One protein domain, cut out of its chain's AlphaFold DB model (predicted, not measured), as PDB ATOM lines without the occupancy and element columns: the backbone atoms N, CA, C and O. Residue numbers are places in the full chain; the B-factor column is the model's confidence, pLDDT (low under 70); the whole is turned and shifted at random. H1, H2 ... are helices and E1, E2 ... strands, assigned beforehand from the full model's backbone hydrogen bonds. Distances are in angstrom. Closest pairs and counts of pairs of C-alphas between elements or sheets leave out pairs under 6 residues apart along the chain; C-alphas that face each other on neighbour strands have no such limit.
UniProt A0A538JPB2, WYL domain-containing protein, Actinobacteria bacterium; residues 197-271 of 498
ATOM      1  N   LEU A 197     -32.433  23.830 -26.549       74.25
ATOM      2  CA  LEU A 197     -31.754  24.581 -25.492       74.25
ATOM      3  C   LEU A 197     -30.532  23.828 -24.949       74.25
ATOM      4  O   LEU A 197     -29.443  24.382 -24.892       74.25
ATOM      5  N   GLU A 198     -30.693  22.552 -24.610       75.19
ATOM      6  CA  GLU A 198     -29.610  21.696 -24.112       75.19
ATOM      7  C   GLU A 198     -28.478  21.553 -25.141       75.19
ATOM      8  O   GLU A 198     -27.305  21.630 -24.787       75.19
ATOM      9  N   ARG A 199     -28.809  21.459 -26.436       86.00
ATOM     10  CA  ARG A 199     -27.818  21.448 -27.518       86.00
ATOM     11  C   ARG A 199     -27.073  22.781 -27.661       86.00
ATOM     12  O   ARG A 199     -25.868  22.759 -27.883       86.00
ATOM     13  N   LEU A 200     -27.749  23.922 -27.489       85.56
ATOM     14  CA  LEU A 200     -27.118  25.253 -27.480       85.56
ATOM     15  C   LEU A 200     -26.182  25.436 -26.274       85.56
ATOM     16  O   LEU A 200     -25.070  25.935 -26.436       85.56
ATOM     17  N   ILE A 201     -26.594  24.978 -25.087       82.69
ATOM     18  CA  ILE A 201     -25.766  24.982 -23.869       82.69
ATOM     19  C   ILE A 201     -24.519  24.111 -24.078       82.69
ATOM     20  O   ILE A 201     -23.400  24.583 -23.880       82.69
ATOM     21  N   ASN A 202     -24.698  22.873 -24.549       85.00
ATOM     22  CA  ASN A 202     -23.597  21.944 -24.807       85.00
ATOM     23  C   ASN A 202     -22.649  22.452 -25.908       85.00
ATOM     24  O   ASN A 202     -21.436  22.305 -25.779       85.00
ATOM     25  N   LEU A 203     -23.176  23.086 -26.964       90.62
ATOM     26  CA  LEU A 203     -22.365  23.720 -28.006       90.62
ATOM     27  C   LEU A 203     -21.532  24.880 -27.447       90.62
ATOM     28  O   LEU A 203     -20.336  24.959 -27.716       90.62
ATOM     29  N   THR A 204     -22.146  25.753 -26.646       88.69
ATOM     30  CA  THR A 204     -21.457  26.896 -26.030       88.69
ATOM     31  C   THR A 204     -20.346  26.414 -25.098       88.69
ATOM     32  O   THR A 204     -19.211  26.871 -25.210       88.69
ATOM     33  N   ALA A 205     -20.630  25.418 -24.253       83.94
ATOM     34  CA  ALA A 205     -19.633  24.789 -23.391       83.94
ATOM     35  C   ALA A 205     -18.473  24.176 -24.200       83.94
ATOM     36  O   ALA A 205     -17.314  24.448 -23.901       83.94
ATOM     37  N   ALA A 206     -18.760  23.422 -25.268       87.75
ATOM     38  CA  ALA A 206     -17.735  22.795 -26.105       87.75
ATOM     39  C   ALA A 206     -16.844  23.805 -26.858       87.75
ATOM     40  O   ALA A 206     -15.666  23.525 -27.083       87.75
ATOM     41  N   LEU A 207     -17.382  24.969 -27.244       90.75
ATOM     42  CA  LEU A 207     -16.618  26.040 -27.901       90.75
ATOM     43  C   LEU A 207     -15.854  26.950 -26.922       90.75
ATOM     44  O   LEU A 207     -14.939  27.647 -27.362       90.75
ATOM     45  N   LEU A 208     -16.206  26.937 -25.630       85.69
ATOM     46  CA  LEU A 208     -15.487  27.620 -24.546       85.69
ATOM     47  C   LEU A 208     -14.391  26.747 -23.918       85.69
ATOM     48  O   LEU A 208     -13.344  27.260 -23.522       85.69
ATOM     49  N   ASP A 209     -14.596  25.430 -23.826       88.19
ATOM     50  CA  ASP A 209     -13.663  24.471 -23.205       88.19
ATOM     51  C   ASP A 209     -12.412  24.165 -24.056       88.19
ATOM     52  O   ASP A 209     -11.688  23.198 -23.836       88.19
ATOM     53  N   THR A 210     -12.143  24.989 -25.071       83.56
ATOM     54  CA  THR A 210     -11.084  24.758 -26.048       83.56
ATOM     55  C   THR A 210     -10.266  26.015 -26.322       83.56
ATOM     56  O   THR A 210     -10.796  27.096 -26.573       83.56
ATOM     57  N   ASP A 211      -8.944  25.864 -26.326       77.38
ATOM     58  CA  ASP A 211      -8.002  26.924 -26.703       77.38
ATOM     59  C   ASP A 211      -7.650  26.913 -28.195       77.38
ATOM     60  O   ASP A 211      -6.962  27.810 -28.681       77.38
ATOM     61  N   ARG A 212      -8.149  25.925 -28.948       86.69
ATOM     62  CA  ARG A 212      -7.967  25.821 -30.400       86.69
ATOM     63  C   ARG A 212      -9.301  25.858 -31.130       86.69
ATOM     64  O   ARG A 212     -10.339  25.516 -30.583       86.69
ATOM     65  N   LEU A 213      -9.259  26.220 -32.406       88.00
ATOM     66  CA  LEU A 213     -10.413  26.101 -33.289       88.00
ATOM     67  C   LEU A 213     -10.810  24.616 -33.436       88.00
ATOM     68  O   LEU A 213      -9.963  23.770 -33.740       88.00
ATOM     69  N   LEU A 214     -12.091  24.305 -33.230       89.38
ATOM     70  CA  LEU A 214     -12.669  22.974 -33.439       89.38
ATOM     71  C   LEU A 214     -13.321  22.886 -34.812       89.38
ATOM     72  O   LEU A 214     -14.105  23.758 -35.182       89.38
ATOM     73  N   THR A 215     -13.036  21.830 -35.567       91.50
ATOM     74  CA  THR A 215     -13.724  21.586 -36.845       91.50
ATOM     75  C   THR A 215     -15.206  21.246 -36.633       91.50
ATOM     76  O   THR A 215     -15.616  20.842 -35.547       91.50
ATOM     77  N   ALA A 216     -16.035  21.360 -37.677       88.56
ATOM     78  CA  ALA A 216     -17.447  20.969 -37.579       88.56
ATOM     79  C   ALA A 216     -17.625  19.488 -37.172       88.56
ATOM     80  O   ALA A 216     -18.480  19.179 -36.349       88.56
ATOM     81  N   ASP A 217     -16.788  18.584 -37.687       86.69
ATOM     82  CA  ASP A 217     -16.813  17.159 -37.322       86.69
ATOM     83  C   ASP A 217     -16.432  16.950 -35.842       86.69
ATOM     84  O   ASP A 217     -17.051  16.175 -35.123       86.69
ATOM     85  N   GLU A 218     -15.463  17.714 -35.345       87.25
ATOM     86  CA  GLU A 218     -15.047  17.709 -33.940       87.25
ATOM     87  C   GLU A 218     -16.073  18.302 -32.963       87.25
ATOM     88  O   GLU A 218     -16.025  18.002 -31.767       87.25
ATOM     89  N   VAL A 219     -16.959  19.175 -33.447       89.00
ATOM     90  CA  VAL A 219     -18.128  19.661 -32.702       89.00
ATOM     91  C   VAL A 219     -19.223  18.592 -32.699       89.00
ATOM     92  O   VAL A 219     -19.837  18.362 -31.661       89.00
ATOM     93  N   HIS A 220     -19.423  17.894 -33.823       90.12
ATOM     94  CA  HIS A 220     -20.374  16.781 -33.946       90.12
ATOM     95  C   HIS A 220     -20.071  15.642 -32.964       90.12
ATOM     96  O   HIS A 220     -20.985  15.145 -32.314       90.12
ATOM     97  N   GLU A 221     -18.794  15.291 -32.790       86.81
ATOM     98  CA  GLU A 221     -18.354  14.273 -31.820       86.81
ATOM     99  C   GLU A 221     -18.488  14.713 -30.352       86.81
ATOM    100  O   GLU A 221     -18.695  13.873 -29.474       86.81
ATOM    101  N   ARG A 222     -18.349  16.016 -30.058       85.00
ATOM    102  CA  ARG A 222     -18.334  16.544 -28.679       85.00
ATOM    103  C   ARG A 222     -19.697  16.983 -28.150       85.00
ATOM    104  O   ARG A 222     -19.878  16.989 -26.937       85.00
ATOM    105  N   VAL A 223     -20.629  17.388 -29.016       86.44
ATOM    106  CA  VAL A 223     -21.911  17.989 -28.610       86.44
ATOM    107  C   VAL A 223     -23.051  16.972 -28.743       86.44
ATOM    108  O   VAL A 223     -23.472  16.670 -29.864       86.44
ATOM    109  N   PRO A 224     -23.621  16.472 -27.627       80.75
ATOM    110  CA  PRO A 224     -24.781  15.592 -27.677       80.75
ATOM    111  C   PRO A 224     -25.985  16.303 -28.302       80.75
ATOM    112  O   PRO A 224     -26.236  17.478 -28.025       80.75
ATOM    113  N   GLY A 225     -26.776  15.574 -29.092       78.62
ATOM    114  CA  GLY A 225     -28.058  16.064 -29.611       78.62
ATOM    115  C   GLY A 225     -28.090  16.467 -31.078       78.62
ATOM    116  O   GLY A 225     -29.150  16.854 -31.573       78.62
ATOM    117  N   TYR A 226     -26.967  16.372 -31.785       86.31
ATOM    118  CA  TYR A 226     -26.958  16.410 -33.243       86.31
ATOM    119  C   TYR A 226     -27.303  15.041 -33.842       86.31
ATOM    120  O   TYR A 226     -27.077  14.003 -33.227       86.31
ATOM    121  N   ALA A 227     -27.876  15.040 -35.048       82.50
ATOM    122  CA  ALA A 227     -28.140  13.815 -35.800       82.50
ATOM    123  C   ALA A 227     -26.833  13.234 -36.363       82.50
ATOM    124  O   ALA A 227     -25.969  13.998 -36.783       82.50
ATOM    125  N   ASP A 228     -26.715  11.905 -36.442       78.62
ATOM    126  CA  ASP A 228     -25.519  11.225 -36.972       78.62
ATOM    127  C   ASP A 228     -25.239  11.556 -38.456       78.62
ATOM    128  O   ASP A 228     -24.099  11.484 -38.918       78.62
ATOM    129  N   ASP A 229     -26.271  11.939 -39.220       86.94
ATOM    130  CA  ASP A 229     -26.119  12.375 -40.609       86.94
ATOM    131  C   ASP A 229     -25.457  13.759 -40.708       86.94
ATOM    132  O   ASP A 229     -25.987  14.773 -40.247       86.94
ATOM    133  N   ARG A 230     -24.326  13.812 -41.419       82.19
ATOM    134  CA  ARG A 230     -23.502  15.016 -41.599       82.19
ATOM    135  C   ARG A 230     -24.233  16.183 -42.271       82.19
ATOM    136  O   ARG A 230     -23.884  17.332 -42.003       82.19
ATOM    137  N   ASN A 231     -25.215  15.943 -43.143       83.62
ATOM    138  CA  ASN A 231     -25.936  17.029 -43.822       83.62
ATOM    139  C   ASN A 231     -26.983  17.665 -42.900       83.62
ATOM    140  O   ASN A 231     -27.092  18.890 -42.823       83.62
ATOM    141  N   THR A 232     -27.703  16.829 -42.158       84.19
ATOM    142  CA  THR A 232     -28.669  17.226 -41.130       84.19
ATOM    143  C   THR A 232     -27.964  17.933 -39.974       84.19
ATOM    144  O   THR A 232     -28.395  19.014 -39.572       84.19
ATOM    145  N   PHE A 233     -26.825  17.394 -39.517       89.31
ATOM    146  CA  PHE A 233     -25.930  18.051 -38.565       89.31
ATOM    147  C   PHE A 233     -25.547  19.459 -39.032       89.31
ATOM    148  O   PHE A 233     -25.821  20.415 -38.316       89.31
ATOM    149  N   ARG A 234     -24.986  19.614 -40.242       86.62
ATOM    150  CA  ARG A 234     -24.554  20.926 -40.762       86.62
ATOM    151  C   ARG A 234     -25.682  21.957 -40.750       86.62
ATOM    152  O   ARG A 234     -25.475  23.064 -40.271       86.62
ATOM    153  N   ARG A 235     -26.888  21.598 -41.209       86.88
ATOM    154  CA  ARG A 235     -28.054  22.508 -41.191       86.88
ATOM    155  C   ARG A 235     -28.460  22.917 -39.772       86.88
ATOM    156  O   ARG A 235     -28.791  24.079 -39.549       86.88
ATOM    157  N   ALA A 236     -28.445  21.980 -38.822       86.31
ATOM    158  CA  ALA A 236     -28.738  22.269 -37.420       86.31
ATOM    159  C   ALA A 236     -27.645  23.145 -36.783       86.31
ATOM    160  O   ALA A 236     -27.963  24.120 -36.116       86.31
ATOM    161  N   PHE A 237     -26.375  22.849 -37.056       91.94
ATOM    162  CA  PHE A 237     -25.218  23.577 -36.547       91.94
ATOM    163  C   PHE A 237     -25.138  25.019 -37.069       91.94
ATOM    164  O   PHE A 237     -24.903  25.924 -36.277       91.94
ATOM    165  N   GLU A 238     -25.399  25.275 -38.358       90.88
ATOM    166  CA  GLU A 238     -25.506  26.654 -38.869       90.88
ATOM    167  C   GLU A 238     -26.624  27.435 -38.159       90.88
ATOM    168  O   GLU A 238     -26.413  28.564 -37.724       90.88
ATOM    169  N   ARG A 239     -27.795  26.810 -37.967       88.00
ATOM    170  CA  ARG A 239     -28.938  27.423 -37.270       88.00
ATOM    171  C   ARG A 239     -28.651  27.692 -35.790       88.00
ATOM    172  O   ARG A 239     -29.071  28.720 -35.263       88.00
ATOM    173  N   ASP A 240     -27.965  26.775 -35.116       90.88
ATOM    174  CA  ASP A 240     -27.598  26.923 -33.708       90.88
ATOM    175  C   ASP A 240     -26.506  27.989 -33.528       90.88
ATOM    176  O   ASP A 240     -26.629  28.814 -32.628       90.88
ATOM    177  N   LYS A 241     -25.499  28.054 -34.417       91.00
ATOM    178  CA  LYS A 241     -24.512  29.149 -34.443       91.00
ATOM    179  C   LYS A 241     -25.181  30.513 -34.577       91.00
ATOM    180  O   LYS A 241     -24.812  31.424 -33.847       91.00
ATOM    181  N   GLU A 242     -26.153  30.650 -35.477       86.56
ATOM    182  CA  GLU A 242     -26.862  31.922 -35.643       86.56
ATOM    183  C   GLU A 242     -27.682  32.269 -34.396       86.56
ATOM    184  O   GLU A 242     -27.569  33.373 -33.880       86.56
ATOM    185  N   THR A 243     -28.359  31.277 -33.804       80.62
ATOM    186  CA  THR A 243     -29.066  31.450 -32.521       80.62
ATOM    187  C   THR A 243     -28.129  31.945 -31.407       80.62
ATOM    188  O   THR A 243     -28.523  32.776 -30.596       80.62
ATOM    189  N   LEU A 244     -26.888  31.449 -31.355       83.25
ATOM    190  CA  LEU A 244     -25.884  31.901 -30.388       83.25
ATOM    191  C   LEU A 244     -25.369  33.319 -30.693       83.25
ATOM    192  O   LEU A 244     -25.152  34.091 -29.760       83.25
ATOM    193  N   ARG A 245     -25.216  33.699 -31.970       85.81
ATOM    194  CA  ARG A 245     -24.863  35.079 -32.356       85.81
ATOM    195  C   ARG A 245     -25.961  36.075 -32.002       85.81
ATOM    196  O   ARG A 245     -25.639  37.128 -31.462       85.81
ATOM    197  N   ASP A 246     -27.225  35.716 -32.220       77.00
ATOM    198  CA  ASP A 246     -28.386  36.524 -31.823       77.00
ATOM    199  C   ASP A 246     -28.427  36.756 -30.297       77.00
ATOM    200  O   ASP A 246     -28.834  37.818 -29.834       77.00
ATOM    201  N   MET A 247     -27.939  35.790 -29.505       75.94
ATOM    202  CA  MET A 247     -27.763  35.895 -28.042       75.94
ATOM    203  C   MET A 247     -26.488  36.664 -27.620       75.94
ATOM    204  O   MET A 247     -26.222  36.856 -26.426       75.94
ATOM    205  N   GLY A 248     -25.685  37.125 -28.582       74.62
ATOM    206  CA  GLY A 248     -24.452  37.878 -28.352       74.62
ATOM    207  C   GLY A 248     -23.233  37.028 -27.983       74.62
ATOM    208  O   GLY A 248     -22.311  37.549 -27.364       74.62
ATOM    209  N   VAL A 249     -23.206  35.735 -28.331       82.31
ATOM    210  CA  VAL A 249     -22.033  34.865 -28.135       82.31
ATOM    211  C   VAL A 249     -21.018  35.097 -29.271       82.31
ATOM    212  O   VAL A 249     -21.337  34.812 -30.431       82.31
ATOM    213  N   PRO A 250     -19.787  35.570 -28.989       81.44
ATOM    214  CA  PRO A 250     -18.774  35.803 -30.017       81.44
ATOM    215  C   PRO A 250     -18.180  34.477 -30.513       81.44
ATOM    216  O   PRO A 250     -17.312  33.880 -29.882       81.44
ATOM    217  N   ILE A 251     -18.657  33.994 -31.664       88.12
ATOM    218  CA  ILE A 251     -18.119  32.797 -32.326       88.12
ATOM    219  C   ILE A 251     -17.089  33.213 -33.379       88.12
ATOM    220  O   ILE A 251     -17.452  33.620 -34.488       88.12
ATOM    221  N   SER A 252     -15.807  33.044 -33.064       84.56
ATOM    222  CA  SER A 252     -14.709  33.213 -34.016       84.56
ATOM    223  C   SER A 252     -14.623  32.031 -34.982       84.56
ATOM    224  O   SER A 252     -14.770  30.867 -34.599       84.56
ATOM    225  N   THR A 253     -14.309  32.329 -36.241       88.56
ATOM    226  CA  THR A 253     -14.055  31.341 -37.297       88.56
ATOM    227  C   THR A 253     -12.661  31.519 -37.877       88.56
ATOM    228  O   THR A 253     -12.261  32.647 -38.162       88.56
ATOM    229  N   GLY A 254     -11.951  30.426 -38.137       85.38
ATOM    230  CA  GLY A 254     -10.640  30.472 -38.785       85.38
ATOM    231  C   GLY A 254     -10.220  29.130 -39.372       85.38
ATOM    232  O   GLY A 254     -10.996  28.173 -39.374       85.38
ATOM    233  N   LEU A 255      -8.980  29.053 -39.853       83.06
ATOM    234  CA  LEU A 255      -8.363  27.800 -40.284       83.06
ATOM    235  C   LEU A 255      -7.674  27.140 -39.073       83.06
ATOM    236  O   LEU A 255      -6.750  27.738 -38.523       83.06
ATOM    237  N   PRO A 256      -8.104  25.941 -38.629       78.00
ATOM    238  CA  PRO A 256      -7.463  25.216 -37.533       78.00
ATOM    239  C   PRO A 256      -6.132  24.580 -37.964       78.00
ATOM    240  O   PRO A 256      -5.285  24.308 -37.119       78.00
ATOM    241  N   ASP A 257      -5.957  24.360 -39.269       76.69
ATOM    242  CA  ASP A 257      -4.756  23.824 -39.902       76.69
ATOM    243  C   ASP A 257      -4.423  24.678 -41.148       76.69
ATOM    244  O   ASP A 257      -5.221  24.698 -42.093       76.69
ATOM    245  N   PRO A 258      -3.289  25.408 -41.170       70.00
ATOM    246  CA  PRO A 258      -2.870  26.207 -42.324       70.00
ATOM    247  C   PRO A 258      -2.635  25.391 -43.602       70.00
ATOM    248  O   PRO A 258      -2.805  25.929 -44.697       70.00
ATOM    249  N   ASP A 259      -2.274  24.110 -43.478       74.12
ATOM    250  CA  ASP A 259      -1.994  23.229 -44.617       74.12
ATOM    251  C   ASP A 259      -3.283  22.635 -45.227       74.12
ATOM    252  O   ASP A 259      -3.250  22.046 -46.312       74.12
ATOM    253  N   ASN A 260      -4.442  22.832 -44.581       73.06
ATOM    254  CA  ASN A 260      -5.748  22.379 -45.061       73.06
ATOM    255  C   ASN A 260      -6.784  23.524 -45.135       73.06
ATOM    256  O   ASN A 260      -7.710  23.596 -44.319       73.06
ATOM    257  N   PRO A 261      -6.706  24.397 -46.161       72.69
ATOM    258  CA  PRO A 261      -7.550  25.593 -46.280       72.69
ATOM    259  C   PRO A 261      -9.044  25.308 -46.521       72.69
ATOM    260  O   PRO A 261      -9.847  26.237 -46.545       72.69
ATOM    261  N   ASN A 262      -9.434  24.044 -46.712       76.06
ATOM    262  CA  ASN A 262     -10.826  23.640 -46.932       76.06
ATOM    263  C   ASN A 262     -11.583  23.338 -45.625       76.06
ATOM    264  O   ASN A 262     -12.775  23.027 -45.668       76.06
ATOM    265  N   VAL A 263     -10.908  23.383 -44.473       80.50
ATOM    266  CA  VAL A 263     -11.493  23.066 -43.168       80.50
ATOM    267  C   VAL A 263     -11.628  24.344 -42.347       80.50
ATOM    268  O   VAL A 263     -10.639  24.963 -41.974       80.50
ATOM    269  N   VAL A 264     -12.868  24.721 -42.031       85.75
ATOM    270  CA  VAL A 264     -13.167  25.836 -41.120       85.75
ATOM    271  C   VAL A 264     -13.330  25.297 -39.703       85.75
ATOM    272  O   VAL A 264     -14.038  24.308 -39.482       85.75
ATOM    273  N   GLY A 265     -12.681  25.961 -38.752       89.69
ATOM    274  CA  GLY A 265     -12.804  25.704 -37.326       89.69
ATOM    275  C   GLY A 265     -13.454  26.867 -36.576       89.69
ATOM    276  O   GLY A 265     -13.475  28.003 -37.054       89.69
ATOM    277  N   TYR A 266     -13.980  26.556 -35.393       90.62
ATOM    278  CA  TYR A 266     -14.841  27.407 -34.573       90.62
ATOM    279  C   TYR A 266     -14.337  27.446 -33.127       90.62
ATOM    280  O   TYR A 266     -13.907  26.419 -32.600       90.62
ATOM    281  N   ARG A 267     -14.406  28.608 -32.475       91.00
ATOM    282  CA  ARG A 267     -14.120  28.795 -31.039       91.00
ATOM    283  C   ARG A 267     -14.931  29.978 -30.515       91.00
ATOM    284  O   ARG A 267     -15.234  30.887 -31.283       91.00
ATOM    285  N   VAL A 268     -15.239  29.985 -29.223       87.81
ATOM    286  CA  VAL A 268     -15.692  31.186 -28.511       87.81
ATOM    287  C   VAL A 268     -14.513  31.706 -27.673       87.81
ATOM    288  O   VAL A 268     -14.061  30.988 -26.777       87.81
ATOM    289  N   PRO A 269     -13.943  32.894 -27.961       81.06
ATOM    290  CA  PRO A 269     -12.863  33.450 -27.154       81.06
ATOM    291  C   PRO A 269     -13.369  33.777 -25.754       81.06
ATOM    292  O   PRO A 269     -14.354  34.492 -25.592       81.06
ATOM    293  N   ARG A 270     -12.699  33.248 -24.727       75.50
ATOM    294  CA  ARG A 270     -13.084  33.476 -23.324       75.50
ATOM    295  C   ARG A 270     -13.008  34.956 -22.951       75.50
ATOM    296  O   ARG A 270     -13.845  35.429 -22.202       75.50
ATOM    297  N   ASP A 271     -12.039  35.657 -23.515       67.75
ATOM    298  CA  ASP A 271     -11.765  37.087 -23.393       67.75
ATOM    299  C   ASP A 271     -12.770  37.997 -24.125       67.75
ATOM    300  O   ASP A 271     -12.888  39.168 -23.775       67.75
TER     301      ASP A 271
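What this domain is: This is residues 197 to 271 of the 498 residues of the protein "WYL domain-containing protein" of Actinobacteria bacterium (UniProt A0A538JPB2). Three helices, H1, H2 and H3, each at a large angle to the other two, have their centres at the corners of a triangle, and a small hairpin of two short strands, E1 and E2, lies at one side of them. E2 runs between E1 and the short stretch 214 to 215 just before H2, and the loop from 255 to 264 joining the two strands reaches the end of the domain far from the start of H1. The printed part has 75 residues with three named helices and two named strands, in the order H1, H2, H3, E1, E2, and the two strands form an antiparallel sheet, E1 - E2. The class is mostly helix; the whole is compact, with a radius of gyration of the C-alphas of 11.7 A and spans of 34, 32 and 19 A.

Where its parts are: H1 covers residues 197 to 208, 16.6 A from first to last C-alpha, beginning with C-alpha 197 at (-31.754, 24.581, -25.492). H2 covers residues 216 to 222. H3, the longest helix, covers residues 230 to 246 and measures 24.1 A, ending with C-alpha 246 at (-28.386, 36.524, -31.823). E1 covers residues 252 to 254 and E2 residues 265 to 267, with C-alpha 267 at (-14.120, 28.795, -31.039).

How they stand to each other: H1 and H2 only just touch, with 3 pairs of C-alphas within 8 A; the closest are those of Ala 206 and Arg 222, 6.8 A apart. Their lines are about perpendicular, at 73 degrees, and H1 touches H2 with residues 203 to 206 alone. H1 and H3 also only just touch, with 3 such pairs, through residues 200 to 204 of H1 and 240 to 244 of H3 alone. Their closest C-alphas, of Leu 200 and Asp 240, are 6.5 A apart, and their lines are about perpendicular, at 83 degrees. H2 and H3 are close but not clearly touching; their closest C-alphas, of His 220 and Phe 233, are 7.3 A apart, and their lines are about perpendicular, at 87 degrees. The closest C-alphas of H1 and E2, of Leu 207 and Arg 267, are 4.9 A apart; those of H2 and E2, of Ala 216 and Gly 265, are 6.6 A apart. E1 and E2 are a hairpin of antiparallel neighbours at 154 degrees, with N 252 and O 267 at 2.9 A and N 265 and O 254 at 2.8 A, within hydrogen-bond range. Residues 214 to 215 pair antiparallel with 265 to 266 of E2. E1 is apart from H1 and H2, and E2 is apart from H3. In H1 and H3 every O i to N i+4 pair is within hydrogen-bond range; in H2, 2 of 3 are.

The domain as a whole: The two C-alphas farthest apart, of Leu 197 and Asp 259, are 35.4 A apart. The printed part has no cut. The link from H3 to E1 is tight, the links from H1 to H2, H2 to H3 and E1 to E2 are short, and no link is long. The mean pLDDT of the printed part is 83.9, and residue 271 alone is under 70.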